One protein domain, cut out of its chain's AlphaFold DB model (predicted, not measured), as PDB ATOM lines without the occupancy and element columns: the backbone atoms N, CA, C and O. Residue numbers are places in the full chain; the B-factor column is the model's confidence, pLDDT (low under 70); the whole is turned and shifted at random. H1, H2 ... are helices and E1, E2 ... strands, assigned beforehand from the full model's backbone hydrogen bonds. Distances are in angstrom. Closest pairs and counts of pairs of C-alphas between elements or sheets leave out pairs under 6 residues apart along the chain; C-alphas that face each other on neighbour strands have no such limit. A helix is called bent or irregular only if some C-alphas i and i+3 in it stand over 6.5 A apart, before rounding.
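What this domain is: This is residues 22 to 214 of the 218 residues of the protein "HNHc domain-containing protein" of Lactococcus petauri (UniProt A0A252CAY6). A small two-stranded hairpin, E1 and E2, sits near the middle, with a cluster of three helices, H1 to H3, on one side of it, where H2 and H3 pack on it, and H4 on the other side. Beyond H4 lie three more short helices, H5 to H7, and a second small hairpin, E3 and E4, while the long helical hairpin of H8 and H9 makes one end of the longest axis. There are 193 residues printed, with nine named helices and four named strands in the order H1 H2 H3 E1 E2 H4 H5 H6 E3 E4 H7 H8 H9; both two-stranded sheets are antiparallel and the class is mostly helix. The whole is compact, with a radius of gyration of the C-alphas of 18.0 A and spans of 53 by 45 by 28 A.

How they stand to each other: Start at E1, residues 80 to 84, and E2, residues 105 to 109, a hairpin with N 106 and O 83 2.8 A apart, within hydrogen-bond range. Look next at H3, residues 52 to 60: its closest C-alpha pair with E2 is Arg 58 and Phe 107, 6.0 A. H1, residues 22 to 33, touches H3 at a shallow tilt of 15 degrees, opposite ways, closest at C-alphas Asp 22 and Ile 60, 6.2 A. H2, residues 39 to 46, touches H3 about perpendicular at 86 degrees, closest at C-alphas Val 46 and Asn 54, 4.1 A. H4, residues 110 to 116, only just touches H7, residues 159 to 167, with 3 pairs of C-alphas within 8 A, closest at Ser 115 and Lys 167, 5.4 A. H5, residues 124 to 129, is close to but not clearly touching H7, closest at C-alphas Asp 126 and Thr 160, 6.8 A. H6, residues 137 to 140, leads into the hairpin of E3, residues 141 to 143, and E4, residues 149 to 151, where N 150 and O 142 are 2.8 A apart, within hydrogen-bond range. H8, residues 173 to 190, touches H9, residues 195 to 212, with residues 181 to 188 alone, at a steep tilt of 39 degrees, opposite ways, closest at C-alphas Val 188 and Ser 197, 4.8 A. Every O i to N i+4 pair is within hydrogen-bond range in H1, H4, H5, H7 and H8; H3 has 4 of 5, H9 13 of 14, irregular H2 1 of 4 but 4 of 5 O i to N i+3 pairs, and H6 is too short for an i+4 pair.

Where its parts are: Find C-alpha 22 at (180.455, 102.485, 236.728); from there H1 runs 16.3 A. E1 begins at C-alpha 80, (164.474, 110.500, 228.605), and is 13.0 A long. H8 is 25.5 A long, and H9 runs 27.3 A to C-alpha 212 at (157.390, 121.958, 229.919).

The domain as a whole: The C-alphas farthest apart, Thr 93 and Pro 195, are 56.3 A apart. The printed part has no cut; the long links are H3 to E1 and E1 to E2. Look for pLDDT under 70 at residues 38 to 39, 90 to 100, 118, 122, 212 and 214.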
ATOM      1  N   ASP A  22     181.671 102.268 235.943       96.88
ATOM      2  CA  ASP A  22     180.455 102.485 236.728       96.88
ATOM      3  C   ASP A  22     179.311 101.569 236.282       96.88
ATOM      4  O   ASP A  22     178.555 101.065 237.112       96.88
ATOM      5  N   LYS A  23     179.209 101.282 234.981       95.81
ATOM      6  CA  LYS A  23     178.286 100.271 234.450       95.81
ATOM      7  C   LYS A  23     178.615  98.863 234.907       95.81
ATOM      8  O   LYS A  23     177.695  98.110 235.214       95.81
ATOM      9  N   GLU A  24     179.895  98.503 234.935       93.94
ATOM     10  CA  GLU A  24     180.318  97.194 235.430       93.94
ATOM     11  C   GLU A  24     179.970  97.057 236.912       93.94
ATOM     12  O   GLU A  24     179.325  96.092 237.312       93.94
ATOM     13  N   LYS A  25     180.281  98.079 237.717       95.94
ATOM     14  CA  LYS A  25     179.885  98.130 239.126       95.94
ATOM     15  C   LYS A  25     178.366  98.018 239.297       95.94
ATOM     16  O   LYS A  25     177.898  97.210 240.095       95.94
ATOM     17  N   PHE A  26     177.598  98.776 238.514       96.06
ATOM     18  CA  PHE A  26     176.139  98.700 238.516       96.06
ATOM     19  C   PHE A  26     175.634  97.290 238.184       96.06
ATOM     20  O   PHE A  26     174.687  96.824 238.813       96.06
ATOM     21  N   LEU A  27     176.247  96.607 237.212       93.75
ATOM     22  CA  LEU A  27     175.882  95.243 236.832       93.75
ATOM     23  C   LEU A  27     176.133  94.251 237.975       93.75
ATOM     24  O   LEU A  27     175.261  93.425 238.244       93.75
ATOM     25  N   GLN A  28     177.264  94.356 238.677       93.19
ATOM     26  CA  GLN A  28     177.547  93.513 239.844       93.19
ATOM     27  C   GLN A  28     176.496  93.726 240.947       93.19
ATOM     28  O   GLN A  28     175.839  92.778 241.375       93.19
ATOM     29  N   GLU A  29     176.228  94.983 241.314       94.38
ATOM     30  CA  GLU A  29     175.194  95.335 242.301       94.38
ATOM     31  C   GLU A  29     173.780  94.926 241.848       94.38
ATOM     32  O   GLU A  29     172.900  94.646 242.665       94.38
ATOM     33  N   PHE A  30     173.516  94.932 240.541       93.31
ATOM     34  CA  PHE A  30     172.255  94.481 239.961       93.31
ATOM     35  C   PHE A  30     172.068  92.971 240.138       93.31
ATOM     36  O   PHE A  30     171.000  92.552 240.584       93.31
ATOM     37  N   ILE A  31     173.091  92.168 239.828       91.38
ATOM     38  CA  ILE A  31     173.052  90.703 239.955       91.38
ATOM     39  C   ILE A  31     172.860  90.294 241.420       91.38
ATOM     40  O   ILE A  31     172.050  89.413 241.707       91.38
ATOM     41  N   GLU A  32     173.523  90.975 242.357       92.06
ATOM     42  CA  GLU A  32     173.355  90.730 243.796       92.06
ATOM     43  C   GLU A  32     171.928  91.018 244.284       92.06
ATOM     44  O   GLU A  32     171.365  90.253 245.069       92.06
ATOM     45  N   ARG A  33     171.317  92.111 243.810       92.31
ATOM     46  CA  ARG A  33     169.944  92.494 244.186       92.31
ATOM     47  C   ARG A  33     168.879  91.640 243.508       92.31
ATOM     48  O   ARG A  33     167.789  91.486 244.056       92.31
ATOM     49  N   HIS A  34     169.184  91.095 242.333       90.31
ATOM     50  CA  HIS A  34     168.258  90.314 241.518       90.31
ATOM     51  C   HIS A  34     168.860  88.950 241.148       90.31
ATOM     52  O   HIS A  34     169.023  88.663 239.966       90.31
ATOM     53  N   PRO A  35     169.123  88.054 242.120       83.38
ATOM     54  CA  PRO A  35     169.844  86.798 241.879       83.38
ATOM     55  C   PRO A  35     169.109  85.821 240.941       83.38
ATOM     56  O   PRO A  35     169.723  84.932 240.360       83.38
ATOM     57  N   ALA A  36     167.790  85.978 240.772       80.25
ATOM     58  CA  ALA A  36     166.979  85.210 239.820       80.25
ATOM     59  C   ALA A  36     166.901  85.851 238.413       80.25
ATOM     60  O   ALA A  36     166.300  85.281 237.493       80.25
ATOM     61  N   ALA A  37     167.454  87.052 238.237       76.69
ATOM     62  CA  ALA A  37     167.623  87.695 236.945       76.69
ATOM     63  C   ALA A  37     169.034  87.397 236.423       76.69
ATOM     64  O   ALA A  37     170.022  87.594 237.121       76.69
ATOM     65  N   ASN A  38     169.135  86.933 235.179       69.56
ATOM     66  CA  ASN A  38     170.411  86.937 234.475       69.56
ATOM     67  C   ASN A  38     170.693  88.347 233.922       69.56
ATOM     68  O   ASN A  38     169.796  89.195 233.853       69.56
ATOM     69  N   SER A  39     171.939  88.589 233.507       68.50
ATOM     70  CA  SER A  39     172.376  89.857 232.901       68.50
ATOM     71  C   SER A  39     171.507  90.271 231.708       68.50
ATOM     72  O   SER A  39     171.253  91.455 231.524       68.50
ATOM     73  N   GLU A  40     170.950  89.316 230.963       70.69
ATOM     74  CA  GLU A  40     170.094  89.573 229.800       70.69
ATOM     75  C   GLU A  40     168.783  90.309 230.141       70.69
ATOM     76  O   GLU A  40     168.213  91.002 229.298       70.69
ATOM     77  N   LYS A  41     168.298  90.207 231.386       83.94
ATOM     78  CA  LYS A  41     167.064  90.878 231.832       83.94
ATOM     79  C   LYS A  41     167.282  92.311 232.302       83.94
ATOM     80  O   LYS A  41     166.297  93.001 232.571       83.94
ATOM     81  N   ILE A  42     168.529  92.780 232.395       89.88
ATOM     82  CA  ILE A  42     168.872  94.100 232.945       89.88
ATOM     83  C   ILE A  42     168.070  95.228 232.292       89.88
ATOM     84  O   ILE A  42     167.533  96.083 232.998       89.88
ATOM     85  N   TYR A  43     167.890  95.171 230.967       91.06
ATOM     86  CA  TYR A  43     167.124  96.157 230.206       91.06
ATOM     87  C   TYR A  43     165.704  96.341 230.757       91.06
ATOM     88  O   TYR A  43     165.266  97.468 230.975       91.06
ATOM     89  N   THR A  44     164.990  95.254 231.064       90.88
ATOM     90  CA  THR A  44     163.618  95.319 231.593       90.88
ATOM     91  C   THR A  44     163.547  96.056 232.932       90.88
ATOM     92  O   THR A  44     162.597  96.800 233.181       90.88
ATOM     93  N   TYR A  45     164.557  95.893 233.789       93.19
ATOM     94  CA  TYR A  45     164.602  96.534 235.105       93.19
ATOM     95  C   TYR A  45     164.966  98.012 235.016       93.19
ATOM     96  O   TYR A  45     164.291  98.854 235.619       93.19
ATOM     97  N   VAL A  46     166.001  98.339 234.236       93.69
ATOM     98  CA  VAL A  46     166.430  99.730 234.067       93.69
ATOM     99  C   VAL A  46     165.425 100.530 233.243       93.69
ATOM    100  O   VAL A  46     165.269 101.722 233.481       93.69
ATOM    101  N   ASN A  47     164.668  99.904 232.339       91.75
ATOM    102  CA  ASN A  47     163.632 100.593 231.570       91.75
ATOM    103  C   ASN A  47     162.339 100.834 232.377       91.75
ATOM    104  O   ASN A  47     161.492 101.644 231.995       91.75
ATOM    105  N   ARG A  48     162.178 100.190 233.544       92.38
ATOM    106  CA  ARG A  48     161.054 100.467 234.446       92.38
ATOM    107  C   ARG A  48     161.226 101.844 235.085       92.38
ATOM    108  O   ARG A  48     161.919 101.996 236.089       92.38
ATOM    109  N   ARG A  49     160.564 102.854 234.518       88.44
ATOM    110  CA  ARG A  49     160.635 104.251 234.978       88.44
ATOM    111  C   ARG A  49     160.448 104.369 236.493       88.44
ATOM    112  O   ARG A  49     159.569 103.737 237.073       88.44
ATOM    113  N   LEU A  50     161.271 105.220 237.109       88.25
ATOM    114  CA  LEU A  50     161.269 105.526 238.547       88.25
ATOM    115  C   LEU A  50     161.642 104.353 239.476       88.25
ATOM    116  O   LEU A  50     161.692 104.567 240.694       88.25
ATOM    117  N   SER A  51     161.944 103.164 238.938       94.50
ATOM    118  CA  SER A  51     162.484 102.045 239.714       94.50
ATOM    119  C   SER A  51     163.846 102.399 240.317       94.50
ATOM    120  O   SER A  51     164.509 103.348 239.889       94.50
ATOM    121  N   HIS A  52     164.269 101.628 241.320       95.25
ATOM    122  CA  HIS A  52     165.613 101.745 241.880       95.25
ATOM    123  C   HIS A  52     166.686 101.598 240.789       95.25
ATOM    124  O   HIS A  52     167.540 102.467 240.654       95.25
ATOM    125  N   ASP A  53     166.576 100.560 239.953       95.69
ATOM    126  CA  ASP A  53     167.522 100.277 238.868       95.69
ATOM    127  C   ASP A  53     167.566 101.387 237.819       95.69
ATOM    128  O   ASP A  53     168.641 101.817 237.418       95.69
ATOM    129  N   ASN A  54     166.405 101.912 237.422       95.69
ATOM    130  CA  ASN A  54     166.321 103.042 236.501       95.69
ATOM    131  C   ASN A  54     167.012 104.286 237.070       95.69
ATOM    132  O   ASN A  54     167.765 104.956 236.364       95.69
ATOM    133  N   LYS A  55     166.750 104.596 238.348       95.88
ATOM    134  CA  LYS A  55     167.336 105.752 239.034       95.88
ATOM    135  C   LYS A  55     168.845 105.610 239.182       95.88
ATOM    136  O   LYS A  55     169.529 106.580 238.903       95.88
ATOM    137  N   ALA A  56     169.337 104.441 239.575       97.00
ATOM    138  CA  ALA A  56     170.765 104.178 239.705       97.00
ATOM    139  C   ALA A  56     171.473 104.231 238.341       97.00
ATOM    140  O   ALA A  56     172.485 104.912 238.205       97.00
ATOM    141  N   PHE A  57     170.891 103.634 237.296       97.12
ATOM    142  CA  PHE A  57     171.495 103.633 235.961       97.12
ATOM    143  C   PHE A  57     171.665 105.041 235.375       97.12
ATOM    144  O   PHE A  57     172.690 105.356 234.780       97.12
ATOM    145  N   ARG A  58     170.683 105.935 235.555       95.69
ATOM    146  CA  ARG A  58     170.819 107.327 235.082       95.69
ATOM    147  C   ARG A  58     171.844 108.146 235.879       95.69
ATOM    148  O   ARG A  58     172.308 109.154 235.349       95.69
ATOM    149  N   GLU A  59     172.180 107.769 237.120       96.75
ATOM    150  CA  GLU A  59     173.235 108.463 237.882       96.75
ATOM    151  C   GLU A  59     174.608 108.249 237.248       96.75
ATOM    152  O   GLU A  59     175.403 109.180 237.262       96.75
ATOM    153  N   ILE A  60     174.846 107.085 236.627       97.69
ATOM    154  CA  ILE A  60     176.079 106.800 235.872       97.69
ATOM    155  C   ILE A  60     176.326 107.906 234.839       97.69
ATOM    156  O   ILE A  60     177.432 108.393 234.672       97.69
ATOM    157  N   TYR A  61     175.261 108.375 234.190       97.00
ATOM    158  CA  TYR A  61     175.313 109.445 233.195       97.00
ATOM    159  C   TYR A  61     175.113 110.846 233.785       97.00
ATOM    160  O   TYR A  61     174.788 111.783 233.053       97.00
ATOM    161  N   PHE A  62     175.239 111.011 235.104       96.06
ATOM    162  CA  PHE A  62     175.023 112.274 235.817       96.06
ATOM    163  C   PHE A  62     173.641 112.890 235.559       96.06
ATOM    164  O   PHE A  62     173.478 114.112 235.569       96.06
ATOM    165  N   LYS A  63     172.638 112.050 235.260       95.00
ATOM    166  CA  LYS A  63     171.306 112.469 234.797       95.00
ATOM    167  C   LYS A  63     171.361 113.407 233.579       95.00
ATOM    168  O   LYS A  63     170.477 114.248 233.406       95.00
ATOM    169  N   LYS A  64     172.374 113.275 232.722       95.31
ATOM    170  CA  LYS A  64     172.528 114.005 231.457       95.31
ATOM    171  C   LYS A  64     172.362 113.061 230.276       95.31
ATOM    172  O   LYS A  64     172.684 111.882 230.354       95.31
ATOM    173  N   CYS A  65     171.860 113.581 229.160       96.25
ATOM    174  CA  CYS A  65     171.827 112.818 227.918       96.25
ATOM    175  C   CYS A  65     173.257 112.463 227.498       96.25
ATOM    176  O   CYS A  65     174.060 113.369 227.272       96.25
ATOM    177  N   ALA A  66     173.540 111.174 227.311       96.56
ATOM    178  CA  ALA A  66     174.866 110.687 226.943       96.56
ATOM    179  C   ALA A  66     175.432 111.314 225.653       96.56
ATOM    180  O   ALA A  66     176.646 111.441 225.520       96.56
ATOM    181  N   TYR A  67     174.555 111.747 224.734       96.12
ATOM    182  CA  TYR A  67     174.940 112.304 223.433       96.12
ATOM    183  C   TYR A  67     174.963 113.830 223.354       96.12
ATOM    184  O   TYR A  67     175.752 114.380 222.605       96.12
ATOM    185  N   CYS A  68     174.072 114.553 224.036       95.50
ATOM    186  CA  CYS A  68     174.018 116.021 223.907       95.50
ATOM    187  C   CYS A  68     174.299 116.769 225.211       95.50
ATOM    188  O   CYS A  68     174.296 117.999 225.212       95.50
ATOM    189  N   GLY A  69     174.505 116.050 226.317       95.12
ATOM    190  CA  GLY A  69     174.794 116.622 227.631       95.12
ATOM    191  C   GLY A  69     173.607 117.289 228.323       95.12
ATOM    192  O   GLY A  69     173.726 117.672 229.480       95.12
ATOM    193  N   VAL A  70     172.447 117.406 227.663       92.44
ATOM    194  CA  VAL A  70     171.282 118.081 228.250       92.44
ATOM    195  C   VAL A  70     170.819 117.342 229.516       92.44
ATOM    196  O   VAL A  70     170.527 116.139 229.425       92.44
ATOM    197  N   PRO A  71     170.735 118.018 230.678       91.56
ATOM    198  CA  PRO A  71     170.376 117.397 231.947       91.56
ATOM    199  C   PRO A  71     168.864 117.204 232.104       91.56
ATOM    200  O   PRO A  71     168.063 118.017 231.646       91.56
ATOM    201  N   MET A  72     168.473 116.178 232.863       88.44
ATOM    202  CA  MET A  72     167.079 115.942 233.273       88.44
ATOM    203  C   MET A  72     166.486 117.063 234.135       88.44
ATOM    204  O   MET A  72     165.284 117.088 234.365       88.44
ATOM    205  N   SER A  73     167.312 117.966 234.668       82.81
ATOM    206  CA  SER A  73     166.834 119.170 235.355       82.81
ATOM    207  C   SER A  73     166.315 120.235 234.385       82.81
ATOM    208  O   SER A  73     165.727 121.223 234.823       82.81
ATOM    209  N   LEU A  74     166.563 120.069 233.081       80.44
ATOM    210  CA  LEU A  74     166.097 120.977 232.044       80.44
ATOM    211  C   LEU A  74     164.891 120.425 231.286       80.44
ATOM    212  O   LEU A  74     163.907 121.135 231.120       80.44
ATOM    213  N   TYR A  75     164.949 119.173 230.835       76.00
ATOM    214  CA  TYR A  75     163.799 118.522 230.207       76.00
ATOM    215  C   TYR A  75     163.096 117.610 231.199       76.00
ATOM    216  O   TYR A  75     163.754 116.885 231.946       76.00
ATOM    217  N   HIS A  76     161.762 117.588 231.153       75.31
ATOM    218  CA  HIS A  76     160.977 116.666 231.963       75.31
ATOM    219  C   HIS A  76     161.466 115.218 231.798       75.31
ATOM    220  O   HIS A  76     161.845 114.784 230.706       75.31
ATOM    221  N   TYR A  77     161.445 114.443 232.888       73.69
ATOM    222  CA  TYR A  77     162.003 113.087 232.908       73.69
ATOM    223  C   TYR A  77     161.374 112.157 231.859       73.69
ATOM    224  O   TYR A  77     162.014 111.193 231.440       73.69
ATOM    225  N   SER A  78     160.129 112.429 231.443       77.12
ATOM    226  CA  SER A  78     159.430 111.673 230.397       77.12
ATOM    227  C   SER A  78     160.150 111.708 229.055       77.12
ATOM    228  O   SER A  78     159.981 110.771 228.280       77.12
ATOM    229  N   ASN A  79     160.965 112.741 228.829       86.25
ATOM    230  CA  ASN A  79     161.714 112.990 227.602       86.25
ATOM    231  C   ASN A  79     163.074 112.282 227.615       86.25
ATOM    232  O   ASN A  79     163.950 112.619 226.820       86.25
ATOM    233  N   TYR A  80     163.286 111.338 228.536       91.81
ATOM    234  CA  TYR A  80     164.474 110.500 228.605       91.81
ATOM    235  C   TYR A  80     164.107 109.024 228.639       91.81
ATOM    236  O   TYR A  80     163.052 108.615 229.133       91.81
ATOM    237  N   GLN A  81     165.032 108.216 228.138       92.44
ATOM    238  CA  GLN A  81     164.923 106.769 228.122       92.44
ATOM    239  C   GLN A  81     166.297 106.115 228.218       92.44
ATOM    240  O   GLN A  81     167.323 106.730 227.922       92.44
ATOM    241  N   ILE A  82     166.284 104.864 228.663       93.88
ATOM    242  CA  ILE A  82     167.429 103.966 228.576       93.88
ATOM    243  C   ILE A  82     167.127 103.041 227.408       93.88
ATOM    244  O   ILE A  82     166.098 102.373 227.420       93.88
ATOM    245  N   ASP A  83     167.979 103.053 226.394       90.69
ATOM    246  CA  ASP A  83     167.796 102.261 225.177       90.69
ATOM    247  C   ASP A  83     169.157 101.833 224.618       90.69
ATOM    248  O   ASP A  83     170.202 102.261 225.101       90.69
ATOM    249  N   HIS A  84     169.149 100.970 223.615       89.56
ATOM    250  CA  HIS A  84     170.344 100.355 223.069       89.56
ATOM    251  C   HIS A  84     171.152 101.325 222.184       89.56
ATOM    252  O   HIS A  84     170.591 102.032 221.338       89.56
ATOM    253  N   PHE A  85     172.480 101.330 222.314       89.50
ATOM    254  CA  PHE A  85     173.423 102.054 221.459       89.50
ATOM    255  C   PHE A  85     173.550 101.407 220.080       89.50
ATOM    256  O   PHE A  85     173.542 102.104 219.076       89.50
ATOM    257  N   VAL A  86     173.542 100.086 219.978       84.38
ATOM    258  CA  VAL A  86     173.320  99.375 218.717       84.38
ATOM    259  C   VAL A  86     171.907  98.826 218.762       84.38
ATOM    260  O   VAL A  86     171.548  98.082 219.675       84.38
ATOM    261  N   ALA A  87     171.074  99.251 217.810       79.44
ATOM    262  CA  ALA A  87     169.704  98.765 217.732       79.44
ATOM    263  C   ALA A  87     169.701  97.249 217.509       79.44
ATOM    264  O   ALA A  87     170.548  96.733 216.787       79.44
ATOM    265  N   GLN A  88     168.714  96.547 218.070       74.88
ATOM    266  CA  GLN A  88     168.594  95.092 217.936       74.88
ATOM    267  C   GLN A  88     168.621  94.615 216.473       74.88
ATOM    268  O   GLN A  88     169.194  93.571 216.187       74.88
ATOM    269  N   ALA A  89     168.049  95.397 215.552       71.75
ATOM    270  CA  ALA A  89     168.052  95.098 214.119       71.75
ATOM    271  C   ALA A  89     169.456  95.097 213.479       71.75
ATOM    272  O   ALA A  89     169.632  94.491 212.428       71.75
ATOM    273  N   ASN A  90     170.438  95.742 214.118       69.38
ATOM    274  CA  ASN A  90     171.791  95.955 213.595       69.38
ATOM    275  C   ASN A  90     172.856  95.182 214.397       69.38
ATOM    276  O   ASN A  90     174.053  95.418 214.229       69.38
ATOM    277  N   VAL A  91     172.460  94.288 215.310       67.69
ATOM    278  CA  VAL A  91     173.437  93.467 216.037       67.69
ATOM    279  C   VAL A  91     173.895  92.294 215.176       67.69
ATOM    280  O   VAL A  91     173.085  91.598 214.573       67.69
ATOM    281  N   GLY A  92     175.215  92.081 215.129       60.06
ATOM    282  CA  GLY A  92     175.855  91.006 214.367       60.06
ATOM    283  C   GLY A  92     176.155  91.335 212.901       60.06
ATOM    284  O   GLY A  92     176.812  90.536 212.244       60.06
ATOM    285  N   THR A  93     175.726  92.494 212.386       60.16
ATOM    286  CA  THR A  93     176.068  92.937 211.022       60.16
ATOM    287  C   THR A  93     177.427  93.634 210.978       60.16
ATOM    288  O   THR A  93     178.257  93.289 210.141       60.16
ATOM    289  N   HIS A  94     177.681  94.560 211.912       58.19
ATOM    290  CA  HIS A  94     178.880  95.416 211.894       58.19
ATOM    291  C   HIS A  94     179.487  95.702 213.279       58.19
ATOM    292  O   HIS A  94     180.392  96.521 213.380       58.19
ATOM    293  N   THR A  95     179.024  95.064 214.363       60.25
ATOM    294  CA  THR A  95     179.549  95.317 215.724       60.25
ATOM    295  C   THR A  95     179.654  94.037 216.557       60.25
ATOM    296  O   THR A  95     178.829  93.135 216.419       60.25
ATOM    297  N   ASN A  96     180.638  93.985 217.463       62.00
ATOM    298  CA  ASN A  96     180.799  92.914 218.463       62.00
ATOM    299  C   ASN A  96     180.011  93.191 219.763       62.00
ATOM    300  O   ASN A  96     180.277  92.581 220.798       62.00
ATOM    301  N   ILE A  97     179.082  94.153 219.747       66.00
ATOM    302  CA  ILE A  97     178.317  94.554 220.930       66.00
ATOM    303  C   ILE A  97     177.096  93.640 221.063       66.00
ATOM    304  O   ILE A  97     176.203  93.635 220.218       66.00
ATOM    305  N   GLU A  98     177.036  92.881 222.154       65.88
ATOM    306  CA  GLU A  98     175.875  92.055 222.492       65.88
ATOM    307  C   GLU A  98     174.653  92.920 222.856       65.88
ATOM    308  O   GLU A  98     174.770  93.893 223.607       65.88
ATOM    309  N   ILE A  99     173.459  92.538 222.375       61.94
ATOM    310  CA  ILE A  99     172.216  93.324 222.534       61.94
ATOM    311  C   ILE A  99     171.948  93.646 224.006       61.94
ATOM    312  O   ILE A  99     171.789  94.812 224.347       61.94
ATOM    313  N   HIS A 100     171.913  92.636 224.877       63.12
ATOM    314  CA  HIS A 100     171.490  92.792 226.275       63.12
ATOM    315  C   HIS A 100     172.638  93.076 227.247       63.12
ATOM    316  O   HIS A 100     172.465  93.001 228.464       63.12
ATOM    317  N   ASN A 101     173.812  93.419 226.726       80.81
ATOM    318  CA  ASN A 101     174.939  93.806 227.550       80.81
ATOM    319  C   ASN A 101     174.714  95.219 228.108       80.81
ATOM    320  O   ASN A 101     174.311  96.129 227.384       80.81
ATOM    321  N   VAL A 102     175.012  95.425 229.394       88.00
ATOM    322  CA  VAL A 102     174.911  96.737 230.059       88.00
ATOM    323  C   VAL A 102     175.679  97.833 229.305       88.00
ATOM    324  O   VAL A 102     175.267  98.997 229.290       88.00
ATOM    325  N   ARG A 103     176.766  97.466 228.612       89.12
ATOM    326  CA  ARG A 103     177.558  98.362 227.759       89.12
ATOM    327  C   ARG A 103     176.751  98.909 226.588       89.12
ATOM    328  O   ARG A 103     176.912 100.074 226.264       89.12
ATOM    329  N   ASN A 104     175.819  98.128 226.049       89.38
ATOM    330  CA  ASN A 104     174.948  98.560 224.965       89.38
ATOM    331  C   ASN A 104     173.803  99.475 225.436       89.38
ATOM    332  O   ASN A 104     173.129 100.053 224.602       89.38
ATOM    333  N   LEU A 105     173.528  99.626 226.735       93.12
ATOM    334  CA  LEU A 105     172.403 100.444 227.215       93.12
ATOM    335  C   LEU A 105     172.822 101.885 227.494       93.12
ATOM    336  O   LEU A 105     173.735 102.113 228.264       93.12
ATOM    337  N   VAL A 106     172.139 102.888 226.958       94.69
ATOM    338  CA  VAL A 106     172.530 104.297 227.102       94.69
ATOM    339  C   VAL A 106     171.370 105.130 227.624       94.69
ATOM    340  O   VAL A 106     170.256 105.063 227.106       94.69
ATOM    341  N   PHE A 107     171.640 105.972 228.623       96.25
ATOM    342  CA  PHE A 107     170.686 106.971 229.096       96.25
ATOM    343  C   PHE A 107     170.723 108.219 228.201       96.25
ATOM    344  O   PHE A 107     171.717 108.946 228.140       96.25
ATOM    345  N   SER A 108     169.635 108.497 227.485       95.06
ATOM    346  CA  SER A 108     169.591 109.610 226.533       95.06
ATOM    347  C   SER A 108     168.229 110.293 226.470       95.06
ATOM    348  O   SER A 108     167.200 109.724 226.838       95.06
ATOM    349  N   CYS A 109     168.220 111.551 226.017       93.12
ATOM    350  CA  CYS A 109     166.971 112.241 225.723       93.12
ATOM    351  C   CYS A 109     166.305 111.623 224.489       93.12
ATOM    352  O   CYS A 109     166.983 111.201 223.547       93.12
ATOM    353  N   GLU A 110     164.981 111.659 224.459       88.88
ATOM    354  CA  GLU A 110     164.146 111.076 223.421       88.88
ATOM    355  C   GLU A 110     164.510 111.580 222.026       88.88
ATOM    356  O   GLU A 110     164.669 110.762 221.127       88.88
ATOM    357  N   LEU A 111     164.761 112.884 221.873       87.56
ATOM    358  CA  LEU A 111     165.169 113.480 220.597       87.56
ATOM    359  C   LEU A 111     166.424 112.812 220.019       87.56
ATOM    360  O   LEU A 111     166.439 112.427 218.856       87.56
ATOM    361  N   CYS A 112     167.471 112.645 220.833       92.19
ATOM    362  CA  CYS A 112     168.697 111.990 220.375       92.19
ATOM    363  C   CYS A 112     168.456 110.506 220.092       92.19
ATOM    364  O   CYS A 112     168.914 110.010 219.069       92.19
ATOM    365  N   ASN A 113     167.719 109.808 220.960       88.56
ATOM    366  CA  ASN A 113     167.489 108.378 220.787       88.56
ATOM    367  C   ASN A 113     166.640 108.060 219.546       88.56
ATOM    368  O   ASN A 113     167.008 107.194 218.762       88.56
ATOM    369  N   GLN A 114     165.526 108.772 219.341       84.88
ATOM    370  CA  GLN A 114     164.645 108.576 218.185       84.88
ATOM    371  C   GLN A 114     165.386 108.854 216.877       84.88
ATOM    372  O   GLN A 114     165.373 108.014 215.980       84.88
ATOM    373  N   SER A 115     166.098 109.982 216.805       84.12
ATOM    374  CA  SER A 115     166.963 110.322 215.674       84.12
ATOM    375  C   SER A 115     168.017 109.255 215.378       84.12
ATOM    376  O   SER A 115     168.386 109.048 214.223       84.12
ATOM    377  N   LYS A 116     168.506 108.578 216.420       82.75
ATOM    378  CA  LYS A 116     169.562 107.575 216.324       82.75
ATOM    379  C   LYS A 116     169.069 106.201 215.863       82.75
ATOM    380  O   LYS A 116     169.870 105.416 215.373       82.75
ATOM    381  N   LYS A 117     167.771 105.889 215.962       74.81
ATOM    382  CA  LYS A 117     167.227 104.554 215.621       74.81
ATOM    383  C   LYS A 117     167.546 104.083 214.200       74.81
ATOM    384  O   LYS A 117     167.629 102.883 213.983       74.81
ATOM    385  N   ALA A 118     167.721 105.011 213.264       69.06
ATOM    386  CA  ALA A 118     168.027 104.710 211.871       69.06
ATOM    387  C   ALA A 118     169.526 104.813 211.533       69.06
ATOM    388  O   ALA A 118     169.860 104.875 210.355       69.06
ATOM    389  N   LEU A 119     170.425 104.953 212.515       76.06
ATOM    390  CA  LEU A 119     171.866 104.972 212.249       76.06
ATOM    391  C   LEU A 119     172.354 103.566 211.904       76.06
ATOM    392  O   LEU A 119     172.180 102.632 212.689       76.06
ATOM    393  N   ASP A 120     172.966 103.464 210.732       73.06
ATOM    394  CA  ASP A 120     173.782 102.329 210.342       73.06
ATOM    395  C   ASP A 120     175.239 102.702 210.612       73.06
ATOM    396  O   ASP A 120     175.700 103.761 210.184       73.06
ATOM    397  N   TYR A 121     175.934 101.885 211.396       73.75
ATOM    398  CA  TYR A 121     177.351 102.098 211.652       73.75
ATOM    399  C   TYR A 121     178.098 101.344 210.562       73.75
ATOM    400  O   TYR A 121     178.111 100.115 210.574       73.75
ATOM    401  N   SER A 122     178.695 102.074 209.618       69.56
ATOM    402  CA  SER A 122     179.352 101.482 208.447       69.56
ATOM    403  C   SER A 122     180.446 100.476 208.822       69.56
ATOM    404  O   SER A 122     180.716  99.545 208.065       69.56
ATOM    405  N   THR A 123     181.059 100.638 210.000       73.56
ATOM    406  CA  THR A 123     182.075  99.736 210.551       73.56
ATOM    407  C   THR A 123     181.949  99.583 212.073       73.56
ATOM    408  O   THR A 123     181.328 100.401 212.757       73.56
ATOM    409  N   SER A 124     182.596  98.553 212.629       76.56
ATOM    410  CA  SER A 124     182.729  98.390 214.084       76.56
ATOM    411  C   SER A 124     183.554  99.507 214.722       76.56
ATOM    412  O   SER A 124     183.288  99.881 215.859       76.56
ATOM    413  N   GLU A 125     184.533 100.038 213.988       83.00
ATOM    414  CA  GLU A 125     185.369 101.159 214.419       83.00
ATOM    415  C   GLU A 125     184.546 102.449 214.523       83.00
ATOM    416  O   GLU A 125     184.622 103.138 215.537       83.00
ATOM    417  N   ASP A 126     183.668 102.723 213.552       84.19
ATOM    418  CA  ASP A 126     182.749 103.865 213.621       84.19
ATOM    419  C   ASP A 126     181.785 103.752 214.809       84.19
ATOM    420  O   ASP A 126     181.521 104.733 215.512       84.19
ATOM    421  N   ALA A 127     181.258 102.548 215.056       84.94
ATOM    422  CA  ALA A 127     180.422 102.285 216.222       84.94
ATOM    423  C   ALA A 127     181.192 102.509 217.528       84.94
ATOM    424  O   ALA A 127     180.633 103.042 218.485       84.94
ATOM    425  N   GLU A 128     182.468 102.128 217.566       87.25
ATOM    426  CA  GLU A 128     183.330 102.349 218.714       87.25
ATOM    427  C   GLU A 128     183.575 103.845 218.926       87.25
ATOM    428  O   GLU A 128     183.191 104.356 219.972       87.25
ATOM    429  N   ILE A 129     184.099 104.599 217.958       90.19
ATOM    430  CA  ILE A 129     184.417 106.029 218.160       90.19
ATOM    431  C   ILE A 129     183.183 106.885 218.498       90.19
ATOM    432  O   ILE A 129     183.303 107.885 219.206       90.19
ATOM    433  N   LEU A 130     181.989 106.493 218.033       92.62
ATOM    434  CA  LEU A 130     180.723 107.179 218.323       92.62
ATOM    435  C   LEU A 130     180.020 106.663 219.589       92.62
ATOM    436  O   LEU A 130     178.959 107.180 219.960       92.62
ATOM    437  N   HIS A 131     180.580 105.660 220.268       92.44
ATOM    438  CA  HIS A 131     180.023 105.140 221.507       92.44
ATOM    439  C   HIS A 131     180.132 106.196 222.620       92.44
ATOM    440  O   HIS A 131     181.224 106.653 222.940       92.44
ATOM    441  N   PRO A 132     179.038 106.587 223.294       93.38
ATOM    442  CA  PRO A 132     179.091 107.689 224.259       93.38
ATOM    443  C   PRO A 132     179.867 107.371 225.546       93.38
ATOM    444  O   PRO A 132     180.221 108.293 226.287       93.38
ATOM    445  N   ASP A 133     180.117 106.086 225.802       94.12
ATOM    446  CA  ASP A 133     180.729 105.587 227.040       94.12
ATOM    447  C   ASP A 133     182.244 105.380 226.967       94.12
ATOM    448  O   ASP A 133     182.868 105.182 228.004       94.12
ATOM    449  N   ASN A 134     182.853 105.391 225.778       89.75
ATOM    450  CA  ASN A 134     184.305 105.198 225.645       89.75
ATOM    451  C   ASN A 134     185.091 106.519 225.698       89.75
ATOM    452  O   ASN A 134     186.289 106.546 225.427       89.75
ATOM    453  N   ASN A 135     184.399 107.615 226.024       90.62
ATOM    454  CA  ASN A 135     184.958 108.952 226.161       90.62
ATOM    455  C   ASN A 135     185.655 109.499 224.896       90.62
ATOM    456  O   ASN A 135     186.491 110.392 225.001       90.62
ATOM    457  N   LYS A 136     185.299 109.004 223.699       93.62
ATOM    458  CA  LYS A 136     185.823 109.504 222.414       93.62
ATOM    459  C   LYS A 136     185.054 110.681 221.832       93.62
ATOM    460  O   LYS A 136     185.632 111.501 221.126       93.62
ATOM    461  N   LEU A 137     183.778 110.840 222.187       95.44
ATOM    462  CA  LEU A 137     182.962 111.954 221.691       95.44
ATOM    463  C   LEU A 137     183.579 113.354 221.906       95.44
ATOM    464  O   LEU A 137     183.412 114.178 221.012       95.44
ATOM    465  N   PRO A 138     184.298 113.660 223.007       95.12
ATOM    466  CA  PRO A 138     184.982 114.951 223.184       95.12
ATOM    467  C   PRO A 138     186.163 115.208 222.236       95.12
ATOM    468  O   PRO A 138     186.593 116.350 222.089       95.12
ATOM    469  N   GLU A 139     186.718 114.170 221.604       94.62
ATOM    470  CA  GLU A 139     187.723 114.314 220.539       94.62
ATOM    471  C   GLU A 139     187.027 114.733 219.223       94.62
ATOM    472  O   GLU A 139     187.518 115.582 218.476       94.62
ATOM    473  N   ILE A 140     185.815 114.214 218.995       96.31
ATOM    474  CA  ILE A 140     185.026 114.385 217.765       96.31
ATOM    475  C   ILE A 140     184.191 115.671 217.776       96.31
ATOM    476  O   ILE A 140     184.058 116.346 216.752       96.31
ATOM    477  N   TYR A 141     183.598 116.008 218.919       97.19
ATOM    478  CA  TYR A 141     182.668 117.116 219.078       97.19
ATOM    479  C   TYR A 141     183.158 118.090 220.139       97.19
ATOM    480  O   TYR A 141     183.535 117.715 221.246       97.19
ATOM    481  N   ARG A 142     183.047 119.378 219.825       95.94
ATOM    482  CA  ARG A 142     183.366 120.482 220.735       95.94
ATOM    483  C   ARG A 142     182.327 121.583 220.619       95.94
ATOM    484  O   ARG A 142     181.552 121.601 219.665       95.94
ATOM    485  N   ARG A 143     182.317 122.523 221.562       95.44
ATOM    486  CA  ARG A 143     181.552 123.766 221.397       95.44
ATOM    487  C   ARG A 143     182.411 124.853 220.761       95.44
ATOM    488  O   ARG A 143     183.606 124.929 221.039       95.44
ATOM    489  N   ASP A 144     181.811 125.652 219.889       94.75
ATOM    490  CA  ASP A 144     182.391 126.920 219.444       94.75
ATOM    491  C   ASP A 144     182.103 128.053 220.445       94.75
ATOM    492  O   ASP A 144     181.468 127.842 221.484       94.75
ATOM    493  N   ASP A 145     182.577 129.261 220.131       93.12
ATOM    494  CA  ASP A 145     182.394 130.459 220.967       93.12
ATOM    495  C   ASP A 145     180.920 130.869 221.097       93.12
ATOM    496  O   ASP A 145     180.517 131.502 222.073       93.12
ATOM    497  N   ASP A 146     180.098 130.443 220.141       93.81
ATOM    498  CA  ASP A 146     178.653 130.599 220.144       93.81
ATOM    499  C   ASP A 146     177.943 129.498 220.951       93.81
ATOM    500  O   ASP A 146     176.718 129.509 221.074       93.81
ATOM    501  N   PHE A 147     178.673 128.563 221.560       94.94
ATOM    502  CA  PHE A 147     178.158 127.390 222.271       94.94
ATOM    503  C   PHE A 147     177.473 126.343 221.389       94.94
ATOM    504  O   PHE A 147     176.823 125.429 221.911       94.94
ATOM    505  N   LYS A 148     177.586 126.429 220.067       96.25
ATOM    506  CA  LYS A 148     177.079 125.407 219.156       96.25
ATOM    507  C   LYS A 148     178.014 124.201 219.194       96.25
ATOM    508  O   LYS A 148     179.230 124.352 219.186       96.25
ATOM    509  N   ILE A 149     177.447 122.994 219.231       97.56
ATOM    510  CA  ILE A 149     178.242 121.773 219.060       97.56
ATOM    511  C   ILE A 149     178.676 121.709 217.596       97.56
ATOM    512  O   ILE A 149     177.835 121.825 216.707       97.56
ATOM    513  N   ILE A 150     179.965 121.514 217.353       97.56
ATOM    514  CA  ILE A 150     180.567 121.396 216.027       97.56
ATOM    515  C   ILE A 150     181.503 120.190 215.967       97.56
ATOM    516  O   ILE A 150     182.009 119.733 216.993       97.56
ATOM    517  N   ILE A 151     181.725 119.686 214.754       97.69
ATOM    518  CA  ILE A 151     182.661 118.592 214.478       97.69
ATOM    519  C   ILE A 151     184.090 119.154 214.465       97.69
ATOM    520  O   ILE A 151     184.356 120.182 213.823       97.69
ATOM    521  N   SER A 152     184.996 118.495 215.186       95.94
ATOM    522  CA  SER A 152     186.437 118.754 215.165       95.94
ATOM    523  C   SER A 152     187.001 118.584 213.754       95.94
ATOM    524  O   SER A 152     186.518 117.756 212.990       95.94
ATOM    525  N   GLU A 153     188.023 119.372 213.407       94.69
ATOM    526  CA  GLU A 153     188.569 119.429 212.038       94.69
ATOM    527  C   GLU A 153     188.957 118.043 211.503       94.69
ATOM    528  O   GLU A 153     188.593 117.692 210.387       94.69
ATOM    529  N   GLU A 154     189.595 117.231 212.349       94.62
ATOM    530  CA  GLU A 154     190.077 115.878 212.039       94.62
ATOM    531  C   GLU A 154     188.967 114.908 211.601       94.62
ATOM    532  O   GLU A 154     189.241 113.947 210.888       94.62
ATOM    533  N   TYR A 155     187.715 115.168 211.985       94.81
ATOM    534  CA  TYR A 155     186.579 114.278 211.732       94.81
ATOM    535  C   TYR A 155     185.561 114.843 210.732       94.81
ATOM    536  O   TYR A 155     184.529 114.216 210.498       94.81
ATOM    537  N   ARG A 156     185.806 116.020 210.135       93.00
ATOM    538  CA  ARG A 156     184.833 116.669 209.230       93.00
ATOM    539  C   ARG A 156     184.543 115.880 207.961       93.00
ATOM    540  O   ARG A 156     183.412 115.906 207.491       93.00
ATOM    541  N   GLU A 157     185.544 115.170 207.455       93.44
ATOM    542  CA  GLU A 157     185.422 114.342 206.253       93.44
ATOM    543  C   GLU A 157     184.973 112.902 206.571       93.44
ATOM    544  O   GLU A 157     184.767 112.109 205.658       93.44
ATOM    545  N   ASN A 158     184.793 112.541 207.852       93.00
ATOM    546  CA  ASN A 158     184.225 111.242 208.215       93.00
ATOM    547  C   ASN A 158     182.695 111.282 208.021       93.00
ATOM    548  O   ASN A 158     181.968 112.011 208.711       93.00
ATOM    549  N   GLU A 159     182.208 110.493 207.059       92.38
ATOM    550  CA  GLU A 159     180.796 110.448 206.673       92.38
ATOM    551  C   GLU A 159     179.897 109.960 207.815       92.38
ATOM    552  O   GLU A 159     178.892 110.615 208.108       92.38
ATOM    553  N   THR A 160     180.287 108.896 208.527       90.75
ATOM    554  CA  THR A 160     179.515 108.330 209.644       90.75
ATOM    555  C   THR A 160     179.397 109.319 210.806       90.75
ATOM    556  O   THR A 160     178.307 109.529 211.345       90.75
ATOM    557  N   VAL A 161     180.485 110.012 211.163       93.94
ATOM    558  CA  VAL A 161     180.489 111.083 212.178       93.94
ATOM    559  C   VAL A 161     179.565 112.229 211.772       93.94
ATOM    560  O   VAL A 161     178.796 112.745 212.595       93.94
ATOM    561  N   THR A 162     179.631 112.636 210.505       94.56
ATOM    562  CA  THR A 162     178.815 113.723 209.963       94.56
ATOM    563  C   THR A 162     177.336 113.342 209.923       94.56
ATOM    564  O   THR A 162     176.474 114.160 210.264       94.56
ATOM    565  N   GLU A 163     177.016 112.108 209.545       93.00
ATOM    566  CA  GLU A 163     175.658 111.579 209.557       93.00
ATOM    567  C   GLU A 163     175.109 111.490 210.982       93.00
ATOM    568  O   GLU A 163     173.999 111.966 211.236       93.00
ATOM    569  N   PHE A 164     175.897 110.972 211.927       93.44
ATOM    570  CA  PHE A 164     175.545 110.926 213.345       93.44
ATOM    571  C   PHE A 164     175.209 112.323 213.876       93.44
ATOM    572  O   PHE A 164     174.127 112.553 214.425       93.44
ATOM    573  N   TYR A 165     176.090 113.294 213.629       95.69
ATOM    574  CA  TYR A 165     175.898 114.689 214.015       95.69
ATOM    575  C   TYR A 165     174.604 115.289 213.438       95.69
ATOM    576  O   TYR A 165     173.843 115.946 214.162       95.69
ATOM    577  N   LYS A 166     174.332 115.046 212.146       93.81
ATOM    578  CA  LYS A 166     173.128 115.523 211.448       93.81
ATOM    579  C   LYS A 166     171.863 114.869 211.997       93.81
ATOM    580  O   LYS A 166     170.919 115.585 212.336       93.81
ATOM    581  N   LYS A 167     171.842 113.539 212.139       92.00
ATOM    582  CA  LYS A 167     170.681 112.785 212.638       92.00
ATOM    583  C   LYS A 167     170.301 113.230 214.043       92.00
ATOM    584  O   LYS A 167     169.147 113.591 214.274       92.00
ATOM    585  N   LEU A 168     171.265 113.301 214.961       92.75
ATOM    586  CA  LEU A 168     171.026 113.747 216.339       92.75
ATOM    587  C   LEU A 168     170.758 115.256 216.461       92.75
ATOM    588  O   LEU A 168     170.444 115.726 217.560       92.75
ATOM    589  N   LYS A 169     170.876 116.011 215.359       94.00
ATOM    590  CA  LYS A 169     170.729 117.470 215.304       94.00
ATOM    591  C   LYS A 169     171.613 118.171 216.346       94.00
ATOM    592  O   LYS A 169     171.176 119.117 216.995       94.00
ATOM    593  N   LEU A 170     172.854 117.705 216.534       95.69
ATOM    594  CA  LEU A 170     173.734 118.208 217.603       95.69
ATOM    595  C   LEU A 170     174.030 119.710 217.461       95.69
ATOM    596  O   LEU A 170     174.112 120.419 218.460       95.69
ATOM    597  N   GLY A 171     174.103 120.210 216.226       95.19
ATOM    598  CA  GLY A 171     174.292 121.630 215.925       95.19
ATOM    599  C   GLY A 171     173.035 122.500 215.935       95.19
ATOM    600  O   GLY A 171     173.100 123.614 215.413       95.19
ATOM    601  N   SER A 172     171.886 122.013 216.417       93.06
ATOM    602  CA  SER A 172     170.635 122.782 216.384       93.06
ATOM    603  C   SER A 172     170.625 123.945 217.382       93.06
ATOM    604  O   SER A 172     171.311 123.930 218.409       93.06
ATOM    605  N   GLN A 173     169.762 124.933 217.122       91.00
ATOM    606  CA  GLN A 173     169.526 126.030 218.065       91.00
ATOM    607  C   GLN A 173     168.949 125.521 219.389       91.00
ATOM    608  O   GLN A 173     169.369 125.974 220.450       91.00
ATOM    609  N   SER A 174     168.083 124.507 219.360       88.12
ATOM    610  CA  SER A 174     167.557 123.888 220.581       88.12
ATOM    611  C   SER A 174     168.655 123.292 221.476       88.12
ATOM    612  O   SER A 174     168.600 123.467 222.694       88.12
ATOM    613  N   LYS A 175     169.709 122.670 220.917       90.88
ATOM    614  CA  LYS A 175     170.865 122.189 221.710       90.88
ATOM    615  C   LYS A 175     171.745 123.324 222.235       90.88
ATOM    616  O   LYS A 175     172.310 123.199 223.324       90.88
ATOM    617  N   ARG A 176     171.853 124.426 221.489       93.62
ATOM    618  CA  ARG A 176     172.554 125.644 221.919       93.62
ATOM    619  C   ARG A 176     171.835 126.310 223.096       93.62
ATOM    620  O   ARG A 176     172.452 126.541 224.131       93.62
ATOM    621  N   VAL A 177     170.529 126.545 222.975       90.62
ATOM    622  CA  VAL A 177     169.692 127.122 224.041       90.62
ATOM    623  C   VAL A 177     169.721 126.238 225.284       90.62
ATOM    624  O   VAL A 177     169.955 126.737 226.384       90.62
ATOM    625  N   ALA A 178     169.584 124.919 225.119       90.00
ATOM    626  CA  ALA A 178     169.636 123.991 226.243       90.00
ATOM    627  C   ALA A 178     170.970 124.055 227.005       90.00
ATOM    628  O   ALA A 178     170.988 124.000 228.234       90.00
ATOM    629  N   TYR A 179     172.084 124.226 226.291       93.88
ATOM    630  CA  TYR A 179     173.385 124.436 226.918       93.88
ATOM    631  C   TYR A 179     173.466 125.751 227.687       93.88
ATOM    632  O   TYR A 179     173.974 125.755 228.804       93.88
ATOM    633  N   VAL A 180     172.971 126.857 227.125       93.06
ATOM    634  CA  VAL A 180     172.982 128.153 227.822       93.06
ATOM    635  C   VAL A 180     172.209 128.045 229.133       93.06
ATOM    636  O   VAL A 180     172.720 128.440 230.177       93.06
ATOM    637  N   ILE A 181     171.026 127.426 229.107       92.12
ATOM    638  CA  ILE A 181     170.216 127.207 230.309       92.12
ATOM    639  C   ILE A 181     170.964 126.328 231.326       92.12
ATOM    640  O   ILE A 181     171.000 126.657 232.512       92.12
ATOM    641  N   MET A 182     171.606 125.246 230.871       92.75
ATOM    642  CA  MET A 182     172.449 124.396 231.721       92.75
ATOM    643  C   MET A 182     173.601 125.190 232.350       92.75
ATOM    644  O   MET A 182     173.780 125.135 233.560       92.75
ATOM    645  N   ALA A 183     174.346 125.972 231.568       93.88
ATOM    646  CA  ALA A 183     175.484 126.745 232.056       93.88
ATOM    647  C   ALA A 183     175.068 127.822 233.070       93.88
ATOM    648  O   ALA A 183     175.760 128.020 234.067       93.88
ATOM    649  N   VAL A 184     173.931 128.495 232.857       93.81
ATOM    650  CA  VAL A 184     173.378 129.446 233.835       93.81
ATOM    651  C   VAL A 184     172.963 128.715 235.112       93.81
ATOM    652  O   VAL A 184     173.278 129.178 236.206       93.81
ATOM    653  N   ASN A 185     172.313 127.552 235.002       92.56
ATOM    654  CA  ASN A 185     171.956 126.745 236.167       92.56
ATOM    655  C   ASN A 185     173.197 126.305 236.962       92.56
ATOM    656  O   ASN A 185     173.224 126.447 238.183       92.56
ATOM    657  N   ASP A 186     174.229 125.814 236.280       94.38
ATOM    658  CA  ASP A 186     175.479 125.376 236.907       94.38
ATOM    659  C   ASP A 186     176.214 126.555 237.567       94.38
ATOM    660  O   ASP A 186     176.769 126.413 238.656       94.38
ATOM    661  N   PHE A 187     176.173 127.747 236.957       95.69
ATOM    662  CA  PHE A 187     176.688 128.981 237.559       95.69
ATOM    663  C   PHE A 187     175.962 129.328 238.863       95.69
ATOM    664  O   PHE A 187     176.616 129.558 239.879       95.69
ATOM    665  N   VAL A 188     174.624 129.336 238.845       94.75
ATOM    666  CA  VAL A 188     173.787 129.635 240.019       94.75
ATOM    667  C   VAL A 188     174.083 128.662 241.159       94.75
ATOM    668  O   VAL A 188     174.187 129.076 242.310       94.75
ATOM    669  N   GLN A 189     174.247 127.373 240.846       93.25
ATOM    670  CA  GLN A 189     174.577 126.349 241.838       93.25
ATOM    671  C   GLN A 189     175.995 126.502 242.396       93.25
ATOM    672  O   GLN A 189     176.202 126.299 243.589       93.25
ATOM    673  N   LYS A 190     176.967 126.867 241.554       95.81
ATOM    674  CA  LYS A 190     178.365 127.053 241.965       95.81
ATOM    675  C   LYS A 190     178.582 128.324 242.784       95.81
ATOM    676  O   LYS A 190     179.444 128.340 243.659       95.81
ATOM    677  N   TYR A 191     177.821 129.378 242.502       96.19
ATOM    678  CA  TYR A 191     177.960 130.685 243.139       96.19
ATOM    679  C   TYR A 191     176.623 131.171 243.715       96.19
ATOM    680  O   TYR A 191     176.091 132.184 243.250       96.19
ATOM    681  N   PRO A 192     176.065 130.488 244.730       94.44
ATOM    682  CA  PRO A 192     174.756 130.841 245.288       94.44
ATOM    683  C   PRO A 192     174.730 132.252 245.896       94.44
ATOM    684  O   PRO A 192     173.716 132.934 245.799       94.44
ATOM    685  N   GLU A 193     175.863 132.714 246.432       95.69
ATOM    686  CA  GLU A 193     176.016 134.043 247.046       95.69
ATOM    687  C   GLU A 193     176.248 135.176 246.030       95.69
ATOM    688  O   GLU A 193     176.337 136.346 246.404       95.69
ATOM    689  N   ASN A 194     176.392 134.867 244.733       95.81
ATOM    690  CA  ASN A 194     176.524 135.914 243.722       95.81
ATOM    691  C   ASN A 194     175.192 136.686 243.614       95.81
ATOM    692  O   ASN A 194     174.154 136.051 243.416       95.81
ATOM    693  N   PRO A 195     175.189 138.033 243.658       93.75
ATOM    694  CA  PRO A 195     173.954 138.820 243.603       93.75
ATOM    695  C   PRO A 195     173.064 138.524 242.388       93.75
ATOM    696  O   PRO A 195     171.842 138.621 242.476       93.75
ATOM    697  N   ALA A 196     173.655 138.128 241.257       94.44
ATOM    698  CA  ALA A 196     172.915 137.773 240.052       94.44
ATOM    699  C   ALA A 196     172.249 136.388 240.139       94.44
ATOM    700  O   ALA A 196     171.277 136.134 239.426       94.44
ATOM    701  N   SER A 197     172.740 135.485 240.995       95.12
ATOM    702  CA  SER A 197     172.273 134.095 241.055       95.12
ATOM    703  C   SER A 197     170.813 133.975 241.479       95.12
ATOM    704  O   SER A 197     170.097 133.132 240.940       95.12
ATOM    705  N   ALA A 198     170.350 134.831 242.394       93.12
ATOM    706  CA  ALA A 198     168.958 134.838 242.840       93.12
ATOM    707  C   ALA A 198     167.990 135.176 241.692       93.12
ATOM    708  O   ALA A 198     167.044 134.429 241.445       93.12
ATOM    709  N   GLU A 199     168.263 136.251 240.943       94.19
ATOM    710  CA  GLU A 199     167.439 136.657 239.796       94.19
ATOM    711  C   GLU A 199     167.508 135.624 238.664       94.19
ATOM    712  O   GLU A 199     166.481 135.230 238.112       94.19
ATOM    713  N   LEU A 200     168.707 135.123 238.343       95.06
ATOM    714  CA  LEU A 200     168.881 134.096 237.313       95.06
ATOM    715  C   LEU A 200     168.101 132.825 237.646       95.06
ATOM    716  O   LEU A 200     167.485 132.247 236.755       95.06
ATOM    717  N   LYS A 201     168.075 132.411 238.916       91.31
ATOM    718  CA  LYS A 201     167.283 131.263 239.363       91.31
ATOM    719  C   LYS A 201     165.791 131.459 239.086       91.31
ATOM    720  O   LYS A 201     165.181 130.585 238.483       91.31
ATOM    721  N   ILE A 202     165.236 132.622 239.438       91.69
ATOM    722  CA  ILE A 202     163.823 132.949 239.179       91.69
ATOM    723  C   ILE A 202     163.517 132.872 237.677       91.69
ATOM    724  O   ILE A 202     162.528 132.268 237.264       91.69
ATOM    725  N   ARG A 203     164.384 133.443 236.830       91.94
ATOM    726  CA  ARG A 203     164.205 133.409 235.368       91.94
ATOM    727  C   ARG A 203     164.312 131.999 234.795       91.94
ATOM    728  O   ARG A 203     163.544 131.657 233.899       91.94
ATOM    729  N   LEU A 204     165.243 131.190 235.298       89.44
ATOM    730  CA  LEU A 204     165.388 129.789 234.906       89.44
ATOM    731  C   LEU A 204     164.125 128.985 235.210       89.44
ATOM    732  O   LEU A 204     163.711 128.186 234.373       89.44
ATOM    733  N   ASP A 205     163.518 129.204 236.374       86.12
ATOM    734  CA  ASP A 205     162.307 128.492 236.777       86.12
ATOM    735  C   ASP A 205     161.124 128.850 235.853       86.12
ATOM    736  O   ASP A 205     160.482 127.944 235.327       86.12
ATOM    737  N   ILE A 206     160.950 130.132 235.496       87.44
ATOM    738  CA  ILE A 206     159.942 130.574 234.505       87.44
ATOM    739  C   ILE A 206     160.167 129.927 233.128       87.44
ATOM    740  O   ILE A 206     159.226 129.470 232.481       87.44
ATOM    741  N   ILE A 207     161.417 129.893 232.647       84.25
ATOM    742  CA  ILE A 207     161.742 129.287 231.345       84.25
ATOM    743  C   ILE A 207     161.417 127.790 231.357       84.25
ATOM    744  O   ILE A 207     160.874 127.277 230.381       84.25
ATOM    745  N   ARG A 208     161.739 127.090 232.449       78.06
ATOM    746  CA  ARG A 208     161.455 125.657 232.601       78.06
ATOM    747  C   ARG A 208     159.960 125.367 232.595       78.06
ATOM    748  O   ARG A 208     159.558 124.398 231.959       78.06
ATOM    749  N   GLU A 209     159.155 126.176 233.280       78.75
ATOM    750  CA  GLU A 209     157.692 126.046 233.278       78.75
ATOM    751  C   GLU A 209     157.145 126.145 231.850       78.75
ATOM    752  O   GLU A 209     156.575 125.178 231.347       78.75
ATOM    753  N   LYS A 210     157.471 127.229 231.138       79.44
ATOM    754  CA  LYS A 210     157.052 127.446 229.742       79.44
ATOM    755  C   LYS A 210     157.544 126.366 228.775       79.44
ATOM    756  O   LYS A 210     156.836 125.959 227.855       79.44
ATOM    757  N   TRP A 211     158.767 125.871 228.975       73.62
ATOM    758  CA  TRP A 211     159.316 124.769 228.182       73.62
ATOM    759  C   TRP A 211     158.534 123.475 228.378       73.62
ATOM    760  O   TRP A 211     158.250 122.772 227.408       73.62
ATOM    761  N   ASN A 212     158.166 123.156 229.616       65.62
ATOM    762  CA  ASN A 212     157.390 121.958 229.919       65.62
ATOM    763  C   ASN A 212     155.928 122.066 229.452       65.62
ATOM    764  O   ASN A 212     155.317 121.037 229.171       65.62
ATOM    765  N   GLU A 213     155.393 123.280 229.312       70.25
ATOM    766  CA  GLU A 213     154.072 123.555 228.725       70.25
ATOM    767  C   GLU A 213     154.041 123.423 227.190       70.25
ATOM    768  O   GLU A 213     152.967 123.448 226.591       70.25
ATOM    769  N   GLY A 214     155.195 123.230 226.540       61.34
ATOM    770  CA  GLY A 214     155.279 123.066 225.088       61.34
ATOM    771  C   GLY A 214     155.228 124.382 224.306       61.34
ATOM    772  O   GLY A 214     154.957 124.364 223.111       61.34
TER     773      GLY A 214